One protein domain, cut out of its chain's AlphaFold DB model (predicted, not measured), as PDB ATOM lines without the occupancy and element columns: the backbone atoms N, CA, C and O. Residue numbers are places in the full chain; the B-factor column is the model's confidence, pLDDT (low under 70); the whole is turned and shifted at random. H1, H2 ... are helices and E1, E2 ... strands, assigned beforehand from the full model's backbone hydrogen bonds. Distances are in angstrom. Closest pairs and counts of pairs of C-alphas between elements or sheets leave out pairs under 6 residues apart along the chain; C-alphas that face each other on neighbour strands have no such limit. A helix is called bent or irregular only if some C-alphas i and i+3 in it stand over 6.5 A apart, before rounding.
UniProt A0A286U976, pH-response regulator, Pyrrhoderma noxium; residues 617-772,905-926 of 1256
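This is residues 617 to 772 and 905 to 926 of the 1256 residues of the protein "pH-response regulator" of Pyrrhoderma noxium (UniProt A0A286U976). Three long helices, H2, H3 and H4, stand side by side in an up-and-down bundle, each running against the one before it, and H1 packs along H2 as a fourth, shorter rod. H5 folds back on the last part of H4 at one end of the length, the short H6 and H7 pack on H1, and a small strand hairpin, E1 and E2, lies by the first residues of H2. The printed part has 178 residues with seven named helices and two named strands, in the order H1 E1 E2 H2 H3 H4 H5 H6 H7; the two-stranded sheet is antiparallel and the class is mostly helix. The whole is compact, with a radius of gyration of the C-alphas of 18.0 A and spans of 59 by 40 by 27 A.

H1, residues 621 to 637, touches H2, residues 667 to 688, at a shallow tilt of 14 degrees, opposite ways; their closest C-alphas, of Asn 631 and Arg 671, are 6.0 A apart. E1, residues 649 to 651, and E2, residues 662 to 664, form a hairpin, with N 649 and O 664 2.9 A apart and N 651 and O 662 3.0 A apart, both within hydrogen-bond range. The closest C-alphas of E1 and H2, of Val 649 and Glu 670, are 6.5 A apart. H3, residues 694 to 725, forms a helical hairpin with H2 at a shallow tilt of 12 degrees, closest at the C-alphas of Ala 686 and Ala 700, 4.0 A. H3 has a kink of 39 degrees near residue 718 and is only just irregular, with C-alphas 716 and 719 6.7 A apart. H4, residues 737 to 761, forms a helical hairpin with H3 at a shallow tilt of 11 degrees, closest at the C-alphas of Ser 701 and Ala 751, 4.3 A. H4 is apart from H1. H5, residues 766 to 772, touches residues 752 to 760 of H4 alone, in a helical hairpin at a shallow tilt of 20 degrees; the closest C-alphas, of Trp 756 and Leu 772, are 5.7 A apart. H7, residues 915 to 919, touches H1, with the C-alphas of Ala 632 and Pro 915 closest at 4.6 A. H6, residues 910 to 913, only just touches H1, with 3 pairs of C-alphas within 8 A, the closest those of Ile 628 and Leu 912 at 6.0 A. In H2, H4, H5 and H7 every O i to N i+4 pair is within hydrogen-bond range; H1 has 12 of 13 and H3 25 of 28, and H6 is too short for such a pair.

H1 begins at C-alpha 621 (274.448, 298.948, 213.615) and is 25.1 A long. H2 measures 31.4 A, H3 45.5 A and H4 36.1 A, from first to last C-alpha. H4 ends at C-alpha 761 (300.044, 306.628, 218.138), and H7 ends at C-alpha 919 (259.996, 300.608, 222.741).

The two C-alphas farthest apart, of Gly 646 and Lys 765, are 60.0 A apart. Residues 773 to 904 are not printed, and C-alphas 772 and 905 are 13.6 A apart across the cut. The links H1 to E1 and H3 to H4 are long. The mean pLDDT of the printed part is 89.7, and it is under 70 at residues 657 to 659, 729, 731 and 921 to 922.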
ATOM      1  N   ASP A 617     272.170 287.330 210.066       70.75
ATOM      2  CA  ASP A 617     273.639 287.250 210.073       70.75
ATOM      3  C   ASP A 617     274.342 288.541 209.595       70.75
ATOM      4  O   ASP A 617     275.570 288.614 209.518       70.75
ATOM      5  N   THR A 618     273.594 289.588 209.237       80.31
ATOM      6  CA  THR A 618     274.177 290.850 208.762       80.31
ATOM      7  C   THR A 618     274.779 291.679 209.898       80.31
ATOM      8  O   THR A 618     274.061 292.211 210.748       80.31
ATOM      9  N   ILE A 619     276.095 291.895 209.849       84.50
ATOM     10  CA  ILE A 619     276.831 292.753 210.788       84.50
ATOM     11  C   ILE A 619     276.551 294.224 210.460       84.50
ATOM     12  O   ILE A 619     277.164 294.808 209.566       84.50
ATOM     13  N   HIS A 620     275.604 294.836 211.167       87.56
ATOM     14  CA  HIS A 620     275.260 296.245 210.984       87.56
ATOM     15  C   HIS A 620     274.722 296.874 212.276       87.56
ATOM     16  O   HIS A 620     274.101 296.209 213.105       87.56
ATOM     17  N   VAL A 621     274.897 298.193 212.429       86.31
ATOM     18  CA  VAL A 621     274.448 298.948 213.615       86.31
ATOM     19  C   VAL A 621     272.936 298.811 213.844       86.31
ATOM     20  O   VAL A 621     272.490 298.786 214.988       86.31
ATOM     21  N   SER A 622     272.132 298.645 212.790       86.38
ATOM     22  CA  SER A 622     270.683 298.406 212.916       86.38
ATOM     23  C   SER A 622     270.345 297.126 213.688       86.38
ATOM     24  O   SER A 622     269.352 297.116 214.413       86.38
ATOM     25  N   GLY A 623     271.183 296.085 213.602       87.12
ATOM     26  CA  GLY A 623     271.001 294.843 214.362       87.12
ATOM     27  C   GLY A 623     271.067 295.077 215.873       87.12
ATOM     28  O   GLY A 623     270.295 294.491 216.629       87.12
ATOM     29  N   THR A 624     271.892 296.033 216.325       90.31
ATOM     30  CA  THR A 624     271.975 296.395 217.751       90.31
ATOM     31  C   THR A 624     270.666 297.010 218.252       90.31
ATOM     32  O   THR A 624     270.202 296.691 219.345       90.31
ATOM     33  N   GLN A 625     270.010 297.835 217.428       89.38
ATOM     34  CA  GLN A 625     268.715 298.430 217.757       89.38
ATOM     35  C   GLN A 625     267.595 297.383 217.762       89.38
ATOM     36  O   GLN A 625     266.731 297.429 218.639       89.38
ATOM     37  N   ALA A 626     267.612 296.442 216.813       90.38
ATOM     38  CA  ALA A 626     266.660 295.335 216.764       90.38
ATOM     39  C   ALA A 626     266.772 294.450 218.016       90.38
ATOM     40  O   ALA A 626     265.765 294.207 218.679       90.38
ATOM     41  N   ALA A 627     267.991 294.068 218.412       91.88
ATOM     42  CA  ALA A 627     268.233 293.240 219.594       91.88
ATOM     43  C   ALA A 627     267.832 293.938 220.906       91.88
ATOM     44  O   ALA A 627     267.222 293.312 221.774       91.88
ATOM     45  N   ILE A 628     268.086 295.247 221.041       93.06
ATOM     46  CA  ILE A 628     267.629 296.031 222.203       93.06
ATOM     47  C   ILE A 628     266.095 296.067 222.269       93.06
ATOM     48  O   ILE A 628     265.523 295.827 223.335       93.06
ATOM     49  N   LYS A 629     265.418 296.318 221.139       92.00
ATOM     50  CA  LYS A 629     263.948 296.303 221.069       92.00
ATOM     51  C   LYS A 629     263.387 294.921 221.391       92.00
ATOM     52  O   LYS A 629     262.441 294.829 222.166       92.00
ATOM     53  N   TYR A 630     263.975 293.857 220.852       93.75
ATOM     54  CA  TYR A 630     263.537 292.485 221.106       93.75
ATOM     55  C   TYR A 630     263.712 292.086 222.573       93.75
ATOM     56  O   TYR A 630     262.759 291.617 223.192       93.75
ATOM     57  N   ASN A 631     264.864 292.387 223.188       94.12
ATOM     58  CA  ASN A 631     265.057 292.196 224.629       94.12
ATOM     59  C   ASN A 631     264.026 292.979 225.457       94.12
ATOM     60  O   ASN A 631     263.521 292.469 226.459       94.12
ATOM     61  N   ALA A 632     263.691 294.207 225.057       92.38
ATOM     62  CA  ALA A 632     262.685 294.993 225.757       92.38
ATOM     63  C   ALA A 632     261.282 294.360 225.655       92.38
ATOM     64  O   ALA A 632     260.556 294.325 226.651       92.38
ATOM     65  N   GLN A 633     260.928 293.781 224.499       92.94
ATOM     66  CA  GLN A 633     259.665 293.056 224.328       92.94
ATOM     67  C   GLN A 633     259.668 291.761 225.156       92.94
ATOM     68  O   GLN A 633     258.674 291.448 225.809       92.94
ATOM     69  N   LEU A 634     260.788 291.026 225.192       92.88
ATOM     70  CA  LEU A 634     260.942 289.823 226.023       92.88
ATOM     71  C   LEU A 634     260.840 290.149 227.519       92.88
ATOM     72  O   LEU A 634     260.195 289.434 228.282       92.88
ATOM     73  N   THR A 635     261.418 291.274 227.937       91.94
ATOM     74  CA  THR A 635     261.293 291.778 229.310       91.94
ATOM     75  C   THR A 635     259.832 292.080 229.645       91.94
ATOM     76  O   THR A 635     259.366 291.716 230.721       91.94
ATOM     77  N   PHE A 636     259.083 292.687 228.716       90.88
ATOM     78  CA  PHE A 636     257.653 292.933 228.883       90.88
ATOM     79  C   PHE A 636     256.844 291.633 228.977       90.88
ATOM     80  O   PHE A 636     256.068 291.460 229.919       90.88
ATOM     81  N   ILE A 637     257.015 290.704 228.032       90.31
ATOM     82  CA  ILE A 637     256.168 289.507 227.958       90.31
ATOM     83  C   ILE A 637     256.379 288.567 229.149       90.31
ATOM     84  O   ILE A 637     255.414 287.959 229.605       90.31
ATOM     85  N   LEU A 638     257.584 288.526 229.730       90.38
ATOM     86  CA  LEU A 638     257.881 287.790 230.968       90.38
ATOM     87  C   LEU A 638     257.119 288.329 232.196       90.38
ATOM     88  O   LEU A 638     256.990 287.631 233.198       90.38
ATOM     89  N   THR A 639     256.564 289.547 232.134       87.75
ATOM     90  CA  THR A 639     255.638 290.059 233.167       87.75
ATOM     91  C   THR A 639     254.206 289.550 232.981       87.75
ATOM     92  O   THR A 639     253.392 289.628 233.906       87.75
ATOM     93  N   LYS A 640     253.882 289.046 231.782       86.50
ATOM     94  CA  LYS A 640     252.532 288.633 231.382       86.50
ATOM     95  C   LYS A 640     252.369 287.127 231.259       86.50
ATOM     96  O   LYS A 640     251.279 286.637 231.533       86.50
ATOM     97  N   LEU A 641     253.405 286.408 230.846       88.56
ATOM     98  CA  LEU A 641     253.387 284.970 230.600       88.56
ATOM     99  C   LEU A 641     254.365 284.241 231.532       88.56
ATOM    100  O   LEU A 641     255.341 284.843 231.982       88.56
ATOM    101  N   PRO A 642     254.116 282.952 231.831       87.88
ATOM    102  CA  PRO A 642     255.103 282.113 232.500       87.88
ATOM    103  C   PRO A 642     256.355 281.940 231.628       87.88
ATOM    104  O   PRO A 642     256.323 282.166 230.419       87.88
ATOM    105  N   VAL A 643     257.463 281.535 232.254       88.31
ATOM    106  CA  VAL A 643     258.747 281.333 231.563       88.31
ATOM    107  C   VAL A 643     258.662 280.198 230.535       88.31
ATOM    108  O   VAL A 643     259.226 280.324 229.448       88.31
ATOM    109  N   ASP A 644     257.925 279.133 230.855       89.12
ATOM    110  CA  ASP A 644     257.598 278.046 229.932       89.12
ATOM    111  C   ASP A 644     256.185 278.246 229.363       89.12
ATOM    112  O   ASP A 644     255.186 278.226 230.087       89.12
ATOM    113  N   ILE A 645     256.113 278.450 228.047       87.31
ATOM    114  CA  ILE A 645     254.867 278.560 227.275       87.31
ATOM    115  C   ILE A 645     254.671 277.385 226.300       87.31
ATOM    116  O   ILE A 645     253.800 277.446 225.434       87.31
ATOM    117  N   GLY A 646     255.498 276.340 226.400       84.62
ATOM    118  CA  GLY A 646     255.543 275.215 225.466       84.62
ATOM    119  C   GLY A 646     256.258 275.512 224.143       84.62
ATOM    120  O   GLY A 646     256.083 274.755 223.191       84.62
ATOM    121  N   LEU A 647     257.021 276.611 224.058       86.75
ATOM    122  CA  LEU A 647     257.796 276.990 222.871       86.75
ATOM    123  C   LEU A 647     259.229 276.468 222.986       86.75
ATOM    124  O   LEU A 647     259.958 276.889 223.879       86.75
ATOM    125  N   ASP A 648     259.634 275.604 222.059       88.62
ATOM    126  CA  ASP A 648     261.012 275.125 221.960       88.62
ATOM    127  C   ASP A 648     261.922 276.242 221.426       88.62
ATOM    128  O   ASP A 648     261.734 276.731 220.311       88.62
ATOM    129  N   VAL A 649     262.912 276.646 222.226       89.25
ATOM    130  CA  VAL A 649     263.925 277.641 221.856       89.25
ATOM    131  C   VAL A 649     265.245 276.921 221.573       89.25
ATOM    132  O   VAL A 649     265.932 276.528 222.519       89.25
ATOM    133  N   PRO A 650     265.613 276.713 220.294       87.94
ATOM    134  CA  PRO A 650     266.905 276.151 219.930       87.94
ATOM    135  C   PRO A 650     267.977 277.246 219.902       87.94
ATOM    136  O   PRO A 650     267.840 278.234 219.177       87.94
ATOM    137  N   CYS A 651     269.077 277.051 220.628       84.81
ATOM    138  CA  CYS A 651     270.294 277.840 220.429       84.81
ATOM    139  C   CYS A 651     271.486 276.914 220.194       84.81
ATOM    140  O   CYS A 651     271.679 275.929 220.907       84.81
ATOM    141  N   PHE A 652     272.273 277.234 219.173       83.62
ATOM    142  CA  PHE A 652     273.533 276.550 218.910       83.62
ATOM    143  C   PHE A 652     274.610 277.074 219.857       83.62
ATOM    144  O   PHE A 652     274.612 278.277 220.131       83.62
ATOM    145  N   PRO A 653     275.529 276.209 220.317       81.38
ATOM    146  CA  PRO A 653     276.705 276.664 221.034       81.38
ATOM    147  C   PRO A 653     277.492 277.690 220.207       81.38
ATOM    148  O   PRO A 653     277.877 277.425 219.065       81.38
ATOM    149  N   ALA A 654     277.691 278.884 220.761       78.56
ATOM    150  CA  ALA A 654     278.275 280.033 220.086       78.56
ATOM    151  C   ALA A 654     279.753 279.833 219.728       78.56
ATOM    152  O   ALA A 654     280.209 280.350 218.706       78.56
ATOM    153  N   LEU A 655     280.514 279.118 220.564       81.44
ATOM    154  CA  LEU A 655     281.960 278.952 220.369       81.44
ATOM    155  C   LEU A 655     282.363 277.548 219.895       81.44
ATOM    156  O   LEU A 655     283.488 277.375 219.424       81.44
ATOM    157  N   LEU A 656     281.457 276.566 219.959       77.12
ATOM    158  CA  LEU A 656     281.686 275.175 219.544       77.12
ATOM    159  C   LEU A 656     280.635 274.726 218.505       77.12
ATOM    160  O   LEU A 656     279.767 273.910 218.802       77.12
ATOM    161  N   PRO A 657     280.707 275.228 217.257       60.66
ATOM    162  CA  PRO A 657     279.643 275.060 216.258       60.66
ATOM    163  C   PRO A 657     279.430 273.619 215.758       60.66
ATOM    164  O   PRO A 657     278.485 273.366 215.014       60.66
ATOM    165  N   SER A 658     280.296 272.676 216.142       64.25
ATOM    166  CA  SER A 658     280.151 271.243 215.844       64.25
ATOM    167  C   SER A 658     279.158 270.522 216.768       64.25
ATOM    168  O   SER A 658     278.809 269.374 216.492       64.25
ATOM    169  N   ASP A 659     278.724 271.169 217.852       67.00
ATOM    170  CA  ASP A 659     277.853 270.580 218.866       67.00
ATOM    171  C   ASP A 659     276.362 270.750 218.531       67.00
ATOM    172  O   ASP A 659     275.929 271.684 217.851       67.00
ATOM    173  N   THR A 660     275.544 269.817 219.023       75.75
ATOM    174  CA  THR A 660     274.088 269.839 218.835       75.75
ATOM    175  C   THR A 660     273.445 271.038 219.538       75.75
ATOM    176  O   THR A 660     273.864 271.374 220.649       75.75
ATOM    177  N   PRO A 661     272.392 271.650 218.962       82.38
ATOM    178  CA  PRO A 661     271.719 272.782 219.585       82.38
ATOM    179  C   PRO A 661     271.093 272.389 220.926       82.38
ATOM    180  O   PRO A 661     270.482 271.328 221.061       82.38
ATOM    181  N   VAL A 662     271.203 273.283 221.905       85.31
ATOM    182  CA  VAL A 662     270.530 273.151 223.197       85.31
ATOM    183  C   VAL A 662     269.128 273.733 223.052       85.31
ATOM    184  O   VAL A 662     268.966 274.927 222.787       85.31
ATOM    185  N   ILE A 663     268.120 272.874 223.205       88.44
ATOM    186  CA  ILE A 663     266.705 273.228 223.062       88.44
ATOM    187  C   ILE A 663     266.079 273.307 224.450       88.44
ATOM    188  O   ILE A 663     266.029 272.305 225.160       88.44
ATOM    189  N   LEU A 664     265.586 274.487 224.831       88.81
ATOM    190  CA  LEU A 664     264.899 274.697 226.108       88.81
ATOM    191  C   LEU A 664     263.544 275.365 225.895       88.81
ATOM    192  O   LEU A 664     263.405 276.269 225.075       88.81
ATOM    193  N   ARG A 665     262.546 274.968 226.687       91.50
ATOM    194  CA  ARG A 665     261.226 275.615 226.715       91.50
ATOM    195  C   ARG A 665     261.209 276.777 227.691       91.50
ATOM    196  O   ARG A 665     260.641 276.692 228.776       91.50
ATOM    197  N   ASN A 666     261.937 277.835 227.351       91.94
ATOM    198  CA  ASN A 666     262.244 278.875 228.322       91.94
ATOM    199  C   ASN A 666     262.429 280.255 227.667       91.94
ATOM    200  O   ASN A 666     263.390 280.503 226.944       91.94
ATOM    201  N   LEU A 667     261.527 281.196 227.953       92.62
ATOM    202  CA  LEU A 667     261.609 282.569 227.438       92.62
ATOM    203  C   LEU A 667     262.746 283.391 228.071       92.62
ATOM    204  O   LEU A 667     263.250 284.326 227.447       92.62
ATOM    205  N   ALA A 668     263.178 283.056 229.293       92.75
ATOM    206  CA  ALA A 668     264.356 283.677 229.897       92.75
ATOM    207  C   ALA A 668     265.647 283.224 229.192       92.75
ATOM    208  O   ALA A 668     266.584 284.013 229.081       92.75
ATOM    209  N   TYR A 669     265.665 282.004 228.645       93.25
ATOM    210  CA  TYR A 669     266.758 281.496 227.816       93.25
ATOM    211  C   TYR A 669     266.870 282.248 226.483       93.25
ATOM    212  O   TYR A 669     267.946 282.746 226.164       93.25
ATOM    213  N   GLU A 670     265.760 282.453 225.764       93.50
ATOM    214  CA  GLU A 670     265.723 283.291 224.546       93.50
ATOM    215  C   GLU A 670     266.221 284.724 224.827       93.50
ATOM    216  O   GLU A 670     266.995 285.297 224.053       93.50
ATOM    217  N   ARG A 671     265.817 285.310 225.965       94.44
ATOM    218  CA  ARG A 671     266.281 286.640 226.394       94.44
ATOM    219  C   ARG A 671     267.784 286.655 226.671       94.44
ATOM    220  O   ARG A 671     268.465 287.590 226.251       94.44
ATOM    221  N   ALA A 672     268.302 285.637 227.354       94.38
ATOM    222  CA  ALA A 672     269.726 285.511 227.639       94.38
ATOM    223  C   ALA A 672     270.556 285.368 226.350       94.38
ATOM    224  O   ALA A 672     271.525 286.104 226.165       94.38
ATOM    225  N   ALA A 673     270.116 284.513 225.422       92.56
ATOM    226  CA  ALA A 673     270.741 284.334 224.113       92.56
ATOM    227  C   ALA A 673     270.712 285.621 223.268       92.56
ATOM    228  O   ALA A 673     271.709 285.990 222.651       92.56
ATOM    229  N   THR A 674     269.607 286.373 223.299       94.00
ATOM    230  CA  THR A 674     269.492 287.674 222.613       94.00
ATOM    231  C   THR A 674     270.538 288.677 223.106       94.00
ATOM    232  O   THR A 674     271.179 289.358 222.305       94.00
ATOM    233  N   LEU A 675     270.724 288.784 224.425       95.12
ATOM    234  CA  LEU A 675     271.704 289.700 225.020       95.12
ATOM    235  C   LEU A 675     273.144 289.256 224.753       95.12
ATOM    236  O   LEU A 675     274.010 290.099 224.513       95.12
ATOM    237  N   PHE A 676     273.386 287.946 224.745       94.62
ATOM    238  CA  PHE A 676     274.663 287.377 224.335       94.62
ATOM    239  C   PHE A 676     274.990 287.745 222.879       94.62
ATOM    240  O   PHE A 676     276.065 288.274 222.595       94.62
ATOM    241  N   ASN A 677     274.030 287.573 221.967       92.56
ATOM    242  CA  ASN A 677     274.184 287.934 220.557       92.56
ATOM    243  C   ASN A 677     274.365 289.442 220.354       92.56
ATOM    244  O   ASN A 677     275.138 289.851 219.491       92.56
ATOM    245  N   LEU A 678     273.723 290.287 221.167       94.50
ATOM    246  CA  LEU A 678     273.969 291.731 221.156       94.50
ATOM    247  C   LEU A 678     275.430 292.054 221.507       94.50
ATOM    248  O   LEU A 678     276.054 292.881 220.839       94.50
ATOM    249  N   ALA A 679     275.991 291.395 222.525       95.56
ATOM    250  CA  ALA A 679     277.400 291.554 222.872       95.56
ATOM    251  C   ALA A 679     278.328 291.063 221.749       95.56
ATOM    252  O   ALA A 679     279.297 291.746 221.410       95.56
ATOM    253  N   ALA A 680     278.004 289.925 221.128       93.69
ATOM    254  CA  ALA A 680     278.738 289.396 219.982       93.69
ATOM    255  C   ALA A 680     278.680 290.338 218.764       93.69
ATOM    256  O   ALA A 680     279.695 290.579 218.117       93.69
ATOM    257  N   LEU A 681     277.527 290.945 218.479       94.00
ATOM    258  CA  LEU A 681     277.388 291.912 217.391       94.00
ATOM    259  C   LEU A 681     278.239 293.165 217.637       94.00
ATOM    260  O   LEU A 681     278.914 293.641 216.725       94.00
ATOM    261  N   TYR A 682     278.262 293.687 218.868       96.06
ATOM    262  CA  TYR A 682     279.147 294.802 219.213       96.06
ATOM    263  C   TYR A 682     280.630 294.440 219.068       96.06
ATOM    264  O   TYR A 682     281.402 295.260 218.570       96.06
ATOM    265  N   SER A 683     281.042 293.225 219.445       95.94
ATOM    266  CA  SER A 683     282.436 292.796 219.277       95.94
ATOM    267  C   SER A 683     282.831 292.680 217.798       95.94
ATOM    268  O   SER A 683     283.923 293.101 217.416       95.94
ATOM    269  N   GLN A 684     281.922 292.206 216.942       94.94
ATOM    270  CA  GLN A 684     282.123 292.143 215.493       94.94
ATOM    271  C   GLN A 684     282.176 293.536 214.848       94.94
ATOM    272  O   GLN A 684     283.041 293.786 214.008       94.94
ATOM    273  N   LEU A 685     281.315 294.470 215.274       94.56
ATOM    274  CA  LEU A 685     281.367 295.869 214.832       94.56
ATOM    275  C   LEU A 685     282.698 296.530 215.211       94.56
ATOM    276  O   LEU A 685     283.258 297.269 214.408       94.56
ATOM    277  N   ALA A 686     283.240 296.228 216.394       95.25
ATOM    278  CA  ALA A 686     284.545 296.733 216.814       95.25
ATOM    279  C   ALA A 686     285.702 296.217 215.936       95.25
ATOM    280  O   ALA A 686     286.654 296.952 215.668       95.25
ATOM    281  N   ILE A 687     285.614 294.968 215.465       92.81
ATOM    282  CA  ILE A 687     286.602 294.370 214.553       92.81
ATOM    283  C   ILE A 687     286.516 294.987 213.151       92.81
ATOM    284  O   ILE A 687     287.544 295.148 212.498       92.81
ATOM    285  N   ALA A 688     285.314 295.336 212.688       92.56
ATOM    286  CA  ALA A 688     285.086 295.896 211.356       92.56
ATOM    287  C   ALA A 688     285.565 297.355 211.190       92.56
ATOM    288  O   ALA A 688     285.633 297.851 210.065       92.56
ATOM    289  N   GLU A 689     285.873 298.052 212.286       93.56
ATOM    290  CA  GLU A 689     286.390 299.423 212.256       93.56
ATOM    291  C   GLU A 689     287.827 299.507 211.720       93.56
ATOM    292  O   GLU A 689     288.620 298.572 211.818       93.56
ATOM    293  N   ASP A 690     288.194 300.670 211.179       89.12
ATOM    294  CA  ASP A 690     289.551 300.921 210.691       89.12
ATOM    295  C   ASP A 690     290.513 301.278 211.839       89.12
ATOM    296  O   ASP A 690     290.538 302.406 212.339       89.12
ATOM    297  N   HIS A 691     291.349 300.316 212.235       86.31
ATOM    298  CA  HIS A 691     292.360 300.483 213.288       86.31
ATOM    299  C   HIS A 691     293.610 301.257 212.835       86.31
ATOM    300  O   HIS A 691     294.496 301.501 213.654       86.31
ATOM    301  N   ALA A 692     293.708 301.668 211.565       86.44
ATOM    302  CA  ALA A 692     294.787 302.541 211.101       86.44
ATOM    303  C   ALA A 692     294.540 304.017 211.458       86.44
ATOM    304  O   ALA A 692     295.487 304.805 211.521       86.44
ATOM    305  N   HIS A 693     293.282 304.401 211.711       89.44
ATOM    306  CA  HIS A 693     292.901 305.783 211.984       89.44
ATOM    307  C   HIS A 693     292.468 305.993 213.448       89.44
ATOM    308  O   HIS A 693     291.688 305.195 213.977       89.44
ATOM    309  N   PRO A 694     292.874 307.096 214.118       88.94
ATOM    310  CA  PRO A 694     292.524 307.345 215.521       88.94
ATOM    311  C   PRO A 694     291.020 307.324 215.822       88.94
ATOM    312  O   PRO A 694     290.620 306.927 216.916       88.94
ATOM    313  N   ASP A 695     290.176 307.746 214.878       89.25
ATOM    314  CA  ASP A 695     288.722 307.744 215.076       89.25
ATOM    315  C   ASP A 695     288.096 306.350 214.952       89.25
ATOM    316  O   ASP A 695     287.140 306.065 215.674       89.25
ATOM    317  N   GLY A 696     288.647 305.467 214.113       92.06
ATOM    318  CA  GLY A 696     288.221 304.065 214.063       92.06
ATOM    319  C   GLY A 696     288.580 303.324 215.351       92.06
ATOM    320  O   GLY A 696     287.727 302.656 215.928       92.06
ATOM    321  N   ILE A 697     289.770 303.572 215.911       93.56
ATOM    322  CA  ILE A 697     290.192 303.021 217.214       93.56
ATOM    323  C   ILE A 697     289.266 303.474 218.355       93.56
ATOM    324  O   ILE A 697     288.903 302.677 219.222       93.56
ATOM    325  N   LYS A 698     288.847 304.750 218.370       94.75
ATOM    326  CA  LYS A 698     287.875 305.246 219.364       94.75
ATOM    327  C   LYS A 698     286.525 304.538 219.234       94.75
ATOM    328  O   LYS A 698     285.953 304.158 220.255       94.75
ATOM    329  N   ARG A 699     286.013 304.368 218.008       94.69
ATOM    330  CA  ARG A 699     284.743 303.663 217.765       94.69
ATOM    331  C   ARG A 699     284.837 302.189 218.153       94.69
ATOM    332  O   ARG A 699     283.967 301.718 218.877       94.69
ATOM    333  N   ALA A 700     285.920 301.505 217.785       96.19
ATOM    334  CA  ALA A 700     286.184 300.127 218.195       96.19
ATOM    335  C   ALA A 700     286.211 299.986 219.726       96.19
ATOM    336  O   ALA A 700     285.529 299.129 220.284       96.19
ATOM    337  N   SER A 701     286.914 300.887 220.423       96.88
ATOM    338  CA  SER A 701     286.940 300.918 221.892       96.88
ATOM    339  C   SER A 701     285.548 301.130 222.500       96.88
ATOM    340  O   SER A 701     285.204 300.489 223.492       96.88
ATOM    341  N   ALA A 702     284.719 301.999 221.911       96.56
ATOM    342  CA  ALA A 702     283.345 302.213 222.363       96.56
ATOM    343  C   ALA A 702     282.461 300.972 222.140       96.56
ATOM    344  O   ALA A 702     281.702 300.596 223.030       96.56
ATOM    345  N   TYR A 703     282.585 300.296 220.994       97.44
ATOM    346  CA  TYR A 703     281.846 299.064 220.723       97.44
ATOM    347  C   TYR A 703     282.258 297.916 221.650       97.44
ATOM    348  O   TYR A 703     281.381 297.259 222.203       97.44
ATOM    349  N   TYR A 704     283.551 297.723 221.922       98.31
ATOM    350  CA  TYR A 704     283.993 296.739 222.916       98.31
ATOM    351  C   TYR A 704     283.473 297.053 224.330       98.31
ATOM    352  O   TYR A 704     283.042 296.147 225.042       98.31
ATOM    353  N   GLN A 705     283.424 298.328 224.734       97.94
ATOM    354  CA  GLN A 705     282.815 298.727 226.011       97.94
ATOM    355  C   GLN A 705     281.302 298.467 226.054       97.94
ATOM    356  O   GLN A 705     280.791 298.043 227.092       97.94
ATOM    357  N   ASN A 706     280.595 298.655 224.934       97.19
ATOM    358  CA  ASN A 706     279.176 298.308 224.806       97.19
ATOM    359  C   ASN A 706     278.939 296.789 224.826       97.19
ATOM    360  O   ASN A 706     277.939 296.333 225.387       97.19
ATOM    361  N   ALA A 707     279.852 295.995 224.258       97.75
ATOM    362  CA  ALA A 707     279.821 294.536 224.344       97.75
ATOM    363  C   ALA A 707     279.991 294.067 225.798       97.75
ATOM    364  O   ALA A 707     279.161 293.309 226.299       97.75
ATOM    365  N   ALA A 708     281.001 294.594 226.503       97.88
ATOM    366  CA  ALA A 708     281.216 294.338 227.929       97.88
ATOM    367  C   ALA A 708     279.997 294.748 228.774       97.88
ATOM    368  O   ALA A 708     279.522 293.976 229.600       97.88
ATOM    369  N   GLY A 709     279.419 295.927 228.517       97.19
ATOM    370  CA  GLY A 709     278.200 296.377 229.190       97.19
ATOM    371  C   GLY A 709     276.977 295.503 228.912       97.19
ATOM    372  O   GLY A 709     276.177 295.266 229.814       97.19
ATOM    373  N   SER A 710     276.835 294.974 227.696       97.06
ATOM    374  CA  SER A 710     275.737 294.061 227.349       97.06
ATOM    375  C   SER A 710     275.858 292.720 228.090       97.06
ATOM    376  O   SER A 710     274.856 292.219 228.598       97.06
ATOM    377  N   LEU A 711     277.079 292.186 228.231       97.44
ATOM    378  CA  LEU A 711     277.364 290.993 229.046       97.44
ATOM    379  C   LEU A 711     277.126 291.253 230.539       97.44
ATOM    380  O   LEU A 711     276.462 290.463 231.201       97.44
ATOM    381  N   SER A 712     277.581 292.397 231.049       96.62
ATOM    382  CA  SER A 712     277.347 292.813 232.437       96.62
ATOM    383  C   SER A 712     275.846 292.904 232.760       96.62
ATOM    384  O   SER A 712     275.374 292.393 233.776       96.62
ATOM    385  N   TYR A 713     275.053 293.480 231.847       95.94
ATOM    386  CA  TYR A 713     273.596 293.549 231.979       95.94
ATOM    387  C   TYR A 713     272.930 292.165 231.913       95.94
ATOM    388  O   TYR A 713     272.002 291.892 232.678       95.94
ATOM    389  N   LEU A 714     273.402 291.278 231.032       95.88
ATOM    390  CA  LEU A 714     272.957 289.882 230.965       95.88
ATOM    391  C   LEU A 714     273.160 289.170 232.311       95.88
ATOM    392  O   LEU A 714     272.197 288.596 232.826       95.88
ATOM    393  N   ILE A 715     274.354 289.279 232.901       95.56
ATOM    394  CA  ILE A 715     274.703 288.684 234.202       95.56
ATOM    395  C   ILE A 715     273.803 289.233 235.317       95.56
ATOM    396  O   ILE A 715     273.250 288.464 236.098       95.56
ATOM    397  N   GLY A 716     273.599 290.551 235.372       93.62
ATOM    398  CA  GLY A 716     272.820 291.179 236.442       93.62
ATOM    399  C   GLY A 716     271.295 291.058 236.307       93.62
ATOM    400  O   GLY A 716     270.593 291.145 237.311       93.62
ATOM    401  N   SER A 717     270.757 290.890 235.090       91.56
ATOM    402  CA  SER A 717     269.307 291.008 234.836       91.56
ATOM    403  C   SER A 717     268.638 289.759 234.265       91.56
ATOM    404  O   SER A 717     267.516 289.436 234.661       91.56
ATOM    405  N   ALA A 718     269.254 289.079 233.298       91.88
ATOM    406  CA  ALA A 718     268.612 287.963 232.596       91.88
ATOM    407  C   ALA A 718     269.060 286.600 233.138       91.88
ATOM    408  O   ALA A 718     268.231 285.697 233.254       91.88
ATOM    409  N   LEU A 719     270.326 286.475 233.542       92.81
ATOM    410  CA  LEU A 719     270.882 285.239 234.082       92.81
ATOM    411  C   LEU A 719     270.179 284.752 235.367       92.81
ATOM    412  O   LEU A 719     269.817 283.579 235.398       92.81
ATOM    413  N   PRO A 720     269.871 285.596 236.379       92.31
ATOM    414  CA  PRO A 720     269.226 285.118 237.606       92.31
ATOM    415  C   PRO A 720     267.843 284.507 237.346       92.31
ATOM    416  O   PRO A 720     267.493 283.474 237.917       92.31
ATOM    417  N   ALA A 721     267.074 285.119 236.438       87.25
ATOM    418  CA  ALA A 721     265.761 284.622 236.033       87.25
ATOM    419  C   ALA A 721     265.864 283.283 235.287       87.25
ATOM    420  O   ALA A 721     265.047 282.393 235.518       87.25
ATOM    421  N   LEU A 722     266.881 283.120 234.432       90.75
ATOM    422  CA  LEU A 722     267.163 281.853 233.765       90.75
ATOM    423  C   LEU A 722     267.524 280.773 234.793       90.75
ATOM    424  O   LEU A 722     266.842 279.754 234.846       90.75
ATOM    425  N   THR A 723     268.510 281.013 235.658       89.75
ATOM    426  CA  THR A 723     268.973 280.040 236.661       89.75
ATOM    427  C   THR A 723     267.856 279.577 237.595       89.75
ATOM    428  O   THR A 723     267.758 278.386 237.868       89.75
ATOM    429  N   GLN A 724     266.974 280.480 238.041       87.25
ATOM    430  CA  GLN A 724     265.834 280.118 238.892       87.25
ATOM    431  C   GLN A 724     264.791 279.247 238.166       87.25
ATOM    432  O   GLN A 724     264.058 278.498 238.806       87.25
ATOM    433  N   SER A 725     264.699 279.373 236.842       86.69
ATOM    434  CA  SER A 725     263.699 278.684 236.018       86.69
ATOM    435  C   SER A 725     264.166 277.349 235.429       86.69
ATOM    436  O   SER A 725     263.346 276.623 234.872       86.69
ATOM    437  N   LEU A 726     265.462 277.036 235.507       86.75
ATOM    438  CA  LEU A 726     266.014 275.772 235.023       86.75
ATOM    439  C   LEU A 726     265.756 274.642 236.024       86.75
ATOM    440  O   LEU A 726     265.752 274.844 237.238       86.75
ATOM    441  N   GLU A 727     265.582 273.425 235.511       77.94
ATOM    442  CA  GLU A 727     265.541 272.234 236.352       77.94
ATOM    443  C   GLU A 727     266.909 271.992 237.004       77.94
ATOM    444  O   GLU A 727     267.953 272.325 236.441       77.94
ATOM    445  N   VAL A 728     266.914 271.348 238.177       70.56
ATOM    446  CA  VAL A 728     268.105 271.156 239.033       70.56
ATOM    447  C   VAL A 728     269.303 270.527 238.293       70.56
ATOM    448  O   VAL A 728     270.450 270.752 238.679       70.56
ATOM    449  N   ASN A 729     269.063 269.779 237.209       65.69
ATOM    450  CA  ASN A 729     270.091 269.066 236.445       65.69
ATOM    451  C   ASN A 729     270.377 269.646 235.047       65.69
ATOM    452  O   ASN A 729     271.239 269.122 234.340       65.69
ATOM    453  N   THR A 730     269.697 270.716 234.632       73.94
ATOM    454  CA  THR A 730     269.892 271.319 233.307       73.94
ATOM    455  C   THR A 730     271.003 272.359 233.367       73.94
ATOM    456  O   THR A 730     270.907 273.345 234.093       73.94
ATOM    457  N   ARG A 731     272.069 272.162 232.585       69.06
ATOM    458  CA  ARG A 731     273.194 273.104 232.494       69.06
ATOM    459  C   ARG A 731     273.338 273.642 231.079       69.06
ATOM    460  O   ARG A 731     273.339 272.874 230.123       69.06
ATOM    461  N   VAL A 732     273.514 274.957 230.971       81.88
ATOM    462  CA  VAL A 732     273.876 275.642 229.727       81.88
ATOM    463  C   VAL A 732     275.276 276.215 229.906       81.88
ATOM    464  O   VAL A 732     275.449 277.251 230.542       81.88
ATOM    465  N   ASN A 733     276.285 275.516 229.384       80.06
ATOM    466  CA  ASN A 733     277.693 275.811 229.678       80.06
ATOM    467  C   ASN A 733     278.114 277.240 229.262       80.06
ATOM    468  O   ASN A 733     278.898 277.880 229.964       80.06
ATOM    469  N   GLU A 734     277.534 277.766 228.179       81.69
ATOM    470  CA  GLU A 734     277.812 279.105 227.628       81.69
ATOM    471  C   GLU A 734     277.002 280.244 228.276       81.69
ATOM    472  O   GLU A 734     277.195 281.415 227.960       81.69
ATOM    473  N   LEU A 735     276.101 279.932 229.211       87.25
ATOM    474  CA  LEU A 735     275.352 280.921 229.994       87.25
ATOM    475  C   LEU A 735     275.614 280.720 231.490       87.25
ATOM    476  O   LEU A 735     274.706 280.787 232.313       87.25
ATOM    477  N   THR A 736     276.870 280.447 231.841       88.69
ATOM    478  CA  THR A 736     277.343 280.439 233.231       88.69
ATOM    479  C   THR A 736     277.961 281.788 233.589       88.69
ATOM    480  O   THR A 736     278.523 282.470 232.732       88.69
ATOM    481  N   GLU A 737     277.888 282.175 234.862       89.44
ATOM    482  CA  GLU A 737     278.432 283.451 235.346       89.44
ATOM    483  C   GLU A 737     279.933 283.591 235.026       89.44
ATOM    484  O   GLU A 737     280.353 284.589 234.442       89.44
ATOM    485  N   SER A 738     280.726 282.543 235.278       89.19
ATOM    486  CA  SER A 738     282.162 282.508 234.966       89.19
ATOM    487  C   SER A 738     282.471 282.619 233.468       89.19
ATOM    488  O   SER A 738     283.423 283.301 233.083       89.19
ATOM    489  N   PHE A 739     281.661 281.994 232.603       91.56
ATOM    490  CA  PHE A 739     281.814 282.104 231.146       91.56
ATOM    491  C   PHE A 739     281.542 283.530 230.661       91.56
ATOM    492  O   PHE A 739     282.330 284.099 229.903       91.56
ATOM    493  N   LEU A 740     280.455 284.136 231.137       94.44
ATOM    494  CA  LEU A 740     280.063 285.485 230.743       94.44
ATOM    495  C   LEU A 740     281.045 286.542 231.266       94.44
ATOM    496  O   LEU A 740     281.416 287.435 230.505       94.44
ATOM    497  N   HIS A 741     281.543 286.410 232.500       94.38
ATOM    498  CA  HIS A 741     282.597 287.288 233.017       94.38
ATOM    499  C   HIS A 741     283.916 287.129 232.258       94.38
ATOM    500  O   HIS A 741     284.585 288.126 231.985       94.38
ATOM    501  N   SER A 742     284.284 285.908 231.854       94.81
ATOM    502  CA  SER A 742     285.459 285.687 231.000       94.81
ATOM    503  C   SER A 742     285.385 286.512 229.709       94.81
ATOM    504  O   SER A 742     286.357 287.183 229.342       94.81
ATOM    505  N   LEU A 743     284.219 286.524 229.052       95.94
ATOM    506  CA  LEU A 743     283.975 287.320 227.849       95.94
ATOM    507  C   LEU A 743     283.875 288.823 228.141       95.94
ATOM    508  O   LEU A 743     284.393 289.621 227.363       95.94
ATOM    509  N   GLU A 744     283.271 289.229 229.259       97.44
ATOM    510  CA  GLU A 744     283.217 290.637 229.675       97.44
ATOM    511  C   GLU A 744     284.634 291.203 229.836       97.44
ATOM    512  O   GLU A 744     284.969 292.238 229.253       97.44
ATOM    513  N   TYR A 745     285.505 290.484 230.551       97.88
ATOM    514  CA  TYR A 745     286.908 290.861 230.706       97.88
ATOM    515  C   TYR A 745     287.671 290.830 229.383       97.88
ATOM    516  O   TYR A 745     288.532 291.685 229.173       97.88
ATOM    517  N   LEU A 746     287.352 289.902 228.476       97.38
ATOM    518  CA  LEU A 746     287.950 289.860 227.141       97.38
ATOM    519  C   LEU A 746     287.619 291.128 226.340       97.38
ATOM    520  O   LEU A 746     288.516 291.735 225.751       97.38
ATOM    521  N   MET A 747     286.355 291.558 226.360       98.25
ATOM    522  CA  MET A 747     285.912 292.785 225.693       98.25
ATOM    523  C   MET A 747     286.564 294.026 226.321       98.25
ATOM    524  O   MET A 747     287.046 294.899 225.599       98.25
ATOM    525  N   LEU A 748     286.667 294.095 227.654       98.31
ATOM    526  CA  LEU A 748     287.378 295.185 228.340       98.31
ATOM    527  C   LEU A 748     288.878 295.199 228.021       98.31
ATOM    528  O   LEU A 748     289.451 296.275 227.843       98.31
ATOM    529  N   ALA A 749     289.514 294.031 227.902       98.06
ATOM    530  CA  ALA A 749     290.913 293.926 227.502       98.06
ATOM    531  C   ALA A 749     291.133 294.509 226.101       98.06
ATOM    532  O   ALA A 749     292.019 295.341 225.920       98.06
ATOM    533  N   GLN A 750     290.279 294.142 225.138       97.38
ATOM    534  CA  GLN A 750     290.330 294.654 223.765       97.38
ATOM    535  C   GLN A 750     290.004 296.156 223.688       97.38
ATOM    536  O   GLN A 750     290.671 296.901 222.973       97.38
ATOM    537  N   ALA A 751     289.047 296.644 224.483       97.94
ATOM    538  CA  ALA A 751     288.758 298.074 224.573       97.94
ATOM    539  C   ALA A 751     289.954 298.875 225.111       97.94
ATOM    540  O   ALA A 751     290.271 299.948 224.587       97.94
ATOM    541  N   GLN A 752     290.608 298.363 226.158       98.00
ATOM    542  CA  GLN A 752     291.790 298.971 226.765       98.00
ATOM    543  C   GLN A 752     293.003 298.880 225.822       98.00
ATOM    544  O   GLN A 752     293.814 299.805 225.791       98.00
ATOM    545  N   GLU A 753     293.111 297.813 225.023       96.50
ATOM    546  CA  GLU A 753     294.116 297.653 223.965       96.50
ATOM    547  C   GLU A 753     293.978 298.757 222.909       96.50
ATOM    548  O   GLU A 753     294.974 299.401 222.584       96.50
ATOM    549  N   CYS A 754     292.756 299.085 222.470       97.00
ATOM    550  CA  CYS A 754     292.509 300.232 221.587       97.00
ATOM    551  C   CYS A 754     292.965 301.562 222.220       97.00
ATOM    552  O   CYS A 754     293.598 302.389 221.559       97.00
ATOM    553  N   VAL A 755     292.689 301.782 223.513       96.50
ATOM    554  CA  VAL A 755     293.146 302.994 224.219       96.50
ATOM    555  C   VAL A 755     294.672 303.052 224.289       96.50
ATOM    556  O   VAL A 755     295.262 304.110 224.061       96.50
ATOM    557  N   TRP A 756     295.321 301.923 224.573       96.94
ATOM    558  CA  TRP A 756     296.776 301.820 224.578       96.94
ATOM    559  C   TRP A 756     297.371 302.080 223.188       96.94
ATOM    560  O   TRP A 756     298.302 302.875 223.071       96.94
ATOM    561  N   GLN A 757     296.809 301.485 222.134       94.56
ATOM    562  CA  GLN A 757     297.247 301.684 220.753       94.56
ATOM    563  C   GLN A 757     297.165 303.163 220.369       94.56
ATOM    564  O   GLN A 757     298.136 303.731 219.868       94.56
ATOM    565  N   LYS A 758     296.046 303.819 220.690       94.50
ATOM    566  CA  LYS A 758     295.885 305.259 220.481       94.50
ATOM    567  C   LYS A 758     296.917 306.070 221.270       94.50
ATOM    568  O   LYS A 758     297.504 306.991 220.719       94.50
ATOM    569  N   ALA A 759     297.178 305.725 222.532       95.12
ATOM    570  CA  ALA A 759     298.189 306.401 223.348       95.12
ATOM    571  C   ALA A 759     299.609 306.272 222.763       95.12
ATOM    572  O   ALA A 759     300.401 307.210 222.861       95.12
ATOM    573  N   VAL A 760     299.925 305.130 222.141       93.31
ATOM    574  CA  VAL A 760     301.186 304.921 221.415       93.31
ATOM    575  C   VAL A 760     301.238 305.766 220.139       93.31
ATOM    576  O   VAL A 760     302.267 306.390 219.886       93.31
ATOM    577  N   MET A 761     300.148 305.818 219.364       92.25
ATOM    578  CA  MET A 761     300.044 306.628 218.138       92.25
ATOM    579  C   MET A 761     300.126 308.131 218.412       92.25
ATOM    580  O   MET A 761     300.774 308.856 217.666       92.25
ATOM    581  N   ASP A 762     299.523 308.589 219.507       93.00
ATOM    582  CA  ASP A 762     299.572 309.986 219.952       93.00
ATOM    583  C   ASP A 762     300.913 310.350 220.620       93.00
ATOM    584  O   ASP A 762     301.077 311.465 221.113       93.00
ATOM    585  N   HIS A 763     301.868 309.412 220.675       92.88
ATOM    586  CA  HIS A 763     303.182 309.586 221.295       92.88
ATOM    587  C   HIS A 763     303.118 310.085 222.752       92.88
ATOM    588  O   HIS A 763     303.906 310.933 223.175       92.88
ATOM    589  N   LEU A 764     302.178 309.556 223.548       95.38
ATOM    590  CA  LEU A 764     302.071 309.897 224.969       95.38
ATOM    591  C   LEU A 764     303.276 309.379 225.776       95.38
ATOM    592  O   LEU A 764     303.982 308.458 225.364       95.38
ATOM    593  N   LYS A 765     303.496 309.953 226.970       95.31
ATOM    594  CA  LYS A 765     304.628 309.605 227.851       95.31
ATOM    595  C   LYS A 765     304.704 308.099 228.132       95.31
ATOM    596  O   LYS A 765     303.699 307.493 228.517       95.31
ATOM    597  N   ASN A 766     305.909 307.527 228.047       93.50
ATOM    598  CA  ASN A 766     306.152 306.089 228.219       93.50
ATOM    599  C   ASN A 766     305.651 305.555 229.570       93.50
ATOM    600  O   ASN A 766     305.056 304.477 229.608       93.50
ATOM    601  N   GLY A 767     305.781 306.331 230.652       93.81
ATOM    602  CA  GLY A 767     305.206 305.984 231.950       93.81
ATOM    603  C   GLY A 767     303.687 305.774 231.912       93.81
ATOM    604  O   GLY A 767     303.200 304.803 232.483       93.81
ATOM    605  N   LEU A 768     302.922 306.616 231.205       95.25
ATOM    606  CA  LEU A 768     301.470 306.435 231.050       95.25
ATOM    607  C   LEU A 768     301.152 305.227 230.161       95.25
ATOM    608  O   LEU A 768     300.316 304.403 230.524       95.25
ATOM    609  N   VAL A 769     301.852 305.085 229.032       97.19
ATOM    610  CA  VAL A 769     301.683 303.953 228.104       97.19
ATOM    611  C   VAL A 769     301.955 302.614 228.805       97.19
ATOM    612  O   VAL A 769     301.234 301.644 228.575       97.19
ATOM    613  N   ALA A 770     302.936 302.560 229.712       96.69
ATOM    614  CA  ALA A 770     303.223 301.384 230.528       96.69
ATOM    615  C   ALA A 770     302.071 301.027 231.479       96.69
ATOM    616  O   ALA A 770     301.699 299.858 231.576       96.69
ATOM    617  N   LYS A 771     301.470 302.023 232.145       97.81
ATOM    618  CA  LYS A 771     300.307 301.811 233.026       97.81
ATOM    619  C   LYS A 771     299.070 301.341 232.256       97.81
ATOM    620  O   LYS A 771     298.328 300.493 232.747       97.81
ATOM    621  N   LEU A 772     298.868 301.852 231.037       97.50
ATOM    622  CA  LEU A 772     297.789 301.407 230.152       97.50
ATOM    623  C   LEU A 772     298.008 299.957 229.692       97.50
ATOM    624  O   LEU A 772     297.076 299.162 229.784       97.50
ATOM    625  N   GLN A 905     285.340 300.956 230.773       96.56
ATOM    626  CA  GLN A 905     284.358 300.374 231.684       96.56
ATOM    627  C   GLN A 905     283.291 299.596 230.907       96.56
ATOM    628  O   GLN A 905     283.128 299.793 229.703       96.56
ATOM    629  N   SER A 906     282.541 298.736 231.596       96.81
ATOM    630  CA  SER A 906     281.373 298.057 231.025       96.81
ATOM    631  C   SER A 906     280.252 299.084 230.819       96.81
ATOM    632  O   SER A 906     279.555 299.460 231.761       96.81
ATOM    633  N   VAL A 907     280.102 299.593 229.593       96.69
ATOM    634  CA  VAL A 907     279.115 300.633 229.262       96.69
ATOM    635  C   VAL A 907     277.823 299.970 228.813       96.69
ATOM    636  O   VAL A 907     277.713 299.481 227.693       96.69
ATOM    637  N   VAL A 908     276.819 299.944 229.687       95.06
ATOM    638  CA  VAL A 908     275.489 299.443 229.316       95.06
ATOM    639  C   VAL A 908     274.797 300.493 228.434       95.06
ATOM    640  O   VAL A 908     274.642 301.635 228.879       95.06
ATOM    641  N   PRO A 909     274.342 300.154 227.211       91.88
ATOM    642  CA  PRO A 909     273.605 301.095 226.373       91.88
ATOM    643  C   PRO A 909     272.368 301.653 227.096       91.88
ATOM    644  O   PRO A 909     271.601 300.896 227.686       91.88
ATOM    645  N   ALA A 910     272.126 302.967 227.019       87.81
ATOM    646  CA  ALA A 910     271.028 303.616 227.752       87.81
ATOM    647  C   ALA A 910     269.643 303.017 227.425       87.81
ATOM    648  O   ALA A 910     268.830 302.790 228.316       87.81
ATOM    649  N   ALA A 911     269.407 302.673 226.155       85.62
ATOM    650  CA  ALA A 911     268.178 302.010 225.717       85.62
ATOM    651  C   ALA A 911     268.027 300.573 226.266       85.62
ATOM    652  O   ALA A 911     266.927 300.035 226.288       85.62
ATOM    653  N   LEU A 912     269.111 299.943 226.725       88.88
ATOM    654  CA  LEU A 912     269.058 298.635 227.376       88.88
ATOM    655  C   LEU A 912     268.675 298.749 228.861       88.88
ATOM    656  O   LEU A 912     267.996 297.869 229.388       88.88
ATOM    657  N   GLN A 913     269.070 299.842 229.525       87.75
ATOM    658  CA  GLN A 913     268.732 300.113 230.928       87.75
ATOM    659  C   GLN A 913     267.261 300.501 231.126       87.75
ATOM    660  O   GLN A 913     266.681 300.154 232.154       87.75
ATOM    661  N   ASP A 914     266.652 301.170 230.142       87.50
ATOM    662  CA  ASP A 914     265.224 301.503 230.145       87.50
ATOM    663  C   ASP A 914     264.476 300.832 228.974       87.50
ATOM    664  O   ASP A 914     264.232 301.454 227.930       87.50
ATOM    665  N   PRO A 915     264.054 299.562 229.149       85.94
ATOM    666  CA  PRO A 915     263.231 298.848 228.176       85.94
ATOM    667  C   PRO A 915     261.936 299.581 227.795       85.94
ATOM    668  O   PRO A 915     261.461 299.439 226.666       85.94
ATOM    669  N   LYS A 916     261.357 300.375 228.712       84.56
ATOM    670  CA  LYS A 916     260.096 301.093 228.465       84.56
ATOM    671  C   LYS A 916     260.323 302.225 227.464       84.56
ATOM    672  O   LYS A 916     259.548 302.370 226.516       84.56
ATOM    673  N   ALA A 917     261.392 302.999 227.650       84.31
ATOM    674  CA  ALA A 917     261.772 304.072 226.733       84.31
ATOM    675  C   ALA A 917     262.238 303.547 225.365       84.31
ATOM    676  O   ALA A 917     261.949 304.173 224.348       84.31
ATOM    677  N   ALA A 918     262.903 302.386 225.319       82.88
ATOM    678  CA  ALA A 918     263.417 301.802 224.076       82.88
ATOM    679  C   ALA A 918     262.327 301.379 223.075       82.88
ATOM    680  O   ALA A 918     262.551 301.412 221.863       82.88
ATOM    681  N   ILE A 919     261.151 300.983 223.571       80.81
ATOM    682  CA  ILE A 919     259.996 300.608 222.741       80.81
ATOM    683  C   ILE A 919     259.085 301.816 222.479       80.81
ATOM    684  O   ILE A 919     258.616 302.008 221.355       80.81
ATOM    685  N   GLY A 920     258.848 302.646 223.500       73.00
ATOM    686  CA  GLY A 920     257.821 303.690 223.484       73.00
ATOM    687  C   GLY A 920     256.427 303.148 223.834       73.00
ATOM    688  O   GLY A 920     256.145 301.963 223.669       73.00
ATOM    689  N   LYS A 921     255.534 304.014 224.342       62.19
ATOM    690  CA  LYS A 921     254.224 303.600 224.894       62.19
ATOM    691  C   LYS A 921     253.321 302.864 223.891       62.19
ATOM    692  O   LYS A 921     252.598 301.964 224.307       62.19
ATOM    693  N   ASP A 922     253.408 303.193 222.602       60.31
ATOM    694  CA  ASP A 922     252.478 302.703 221.571       60.31
ATOM    695  C   ASP A 922     252.981 301.471 220.789       60.31
ATOM    696  O   ASP A 922     252.238 300.910 219.987       60.31
ATOM    697  N   ASN A 923     254.218 301.011 221.028       76.06
ATOM    698  CA  ASN A 923     254.841 299.913 220.264       76.06
ATOM    699  C   ASN A 923     255.019 298.611 221.069       76.06
ATOM    700  O   ASN A 923     255.728 297.701 220.631       76.06
ATOM    701  N   VAL A 924     254.427 298.506 222.263       83.69
ATOM    702  CA  VAL A 924     254.510 297.286 223.082       83.69
ATOM    703  C   VAL A 924     253.664 296.189 222.439       83.69
ATOM    704  O   VAL A 924     252.437 296.299 222.359       83.69
ATOM    705  N   ILE A 925     254.312 295.115 221.984       84.75
ATOM    706  CA  ILE A 925     253.600 294.010 221.350       84.75
ATOM    707  C   ILE A 925     252.818 293.272 222.440       84.75
ATOM    708  O   ILE A 925     253.356 292.909 223.483       84.75
ATOM    709  N   SER A 926     251.526 293.045 222.195       78.94
ATOM    710  CA  SER A 926     250.615 292.408 223.158       78.94
ATOM    711  C   SER A 926     250.410 293.195 224.466       78.94
ATOM    712  O   SER A 926     250.130 292.592 225.500       78.94
TER     713      SER A 926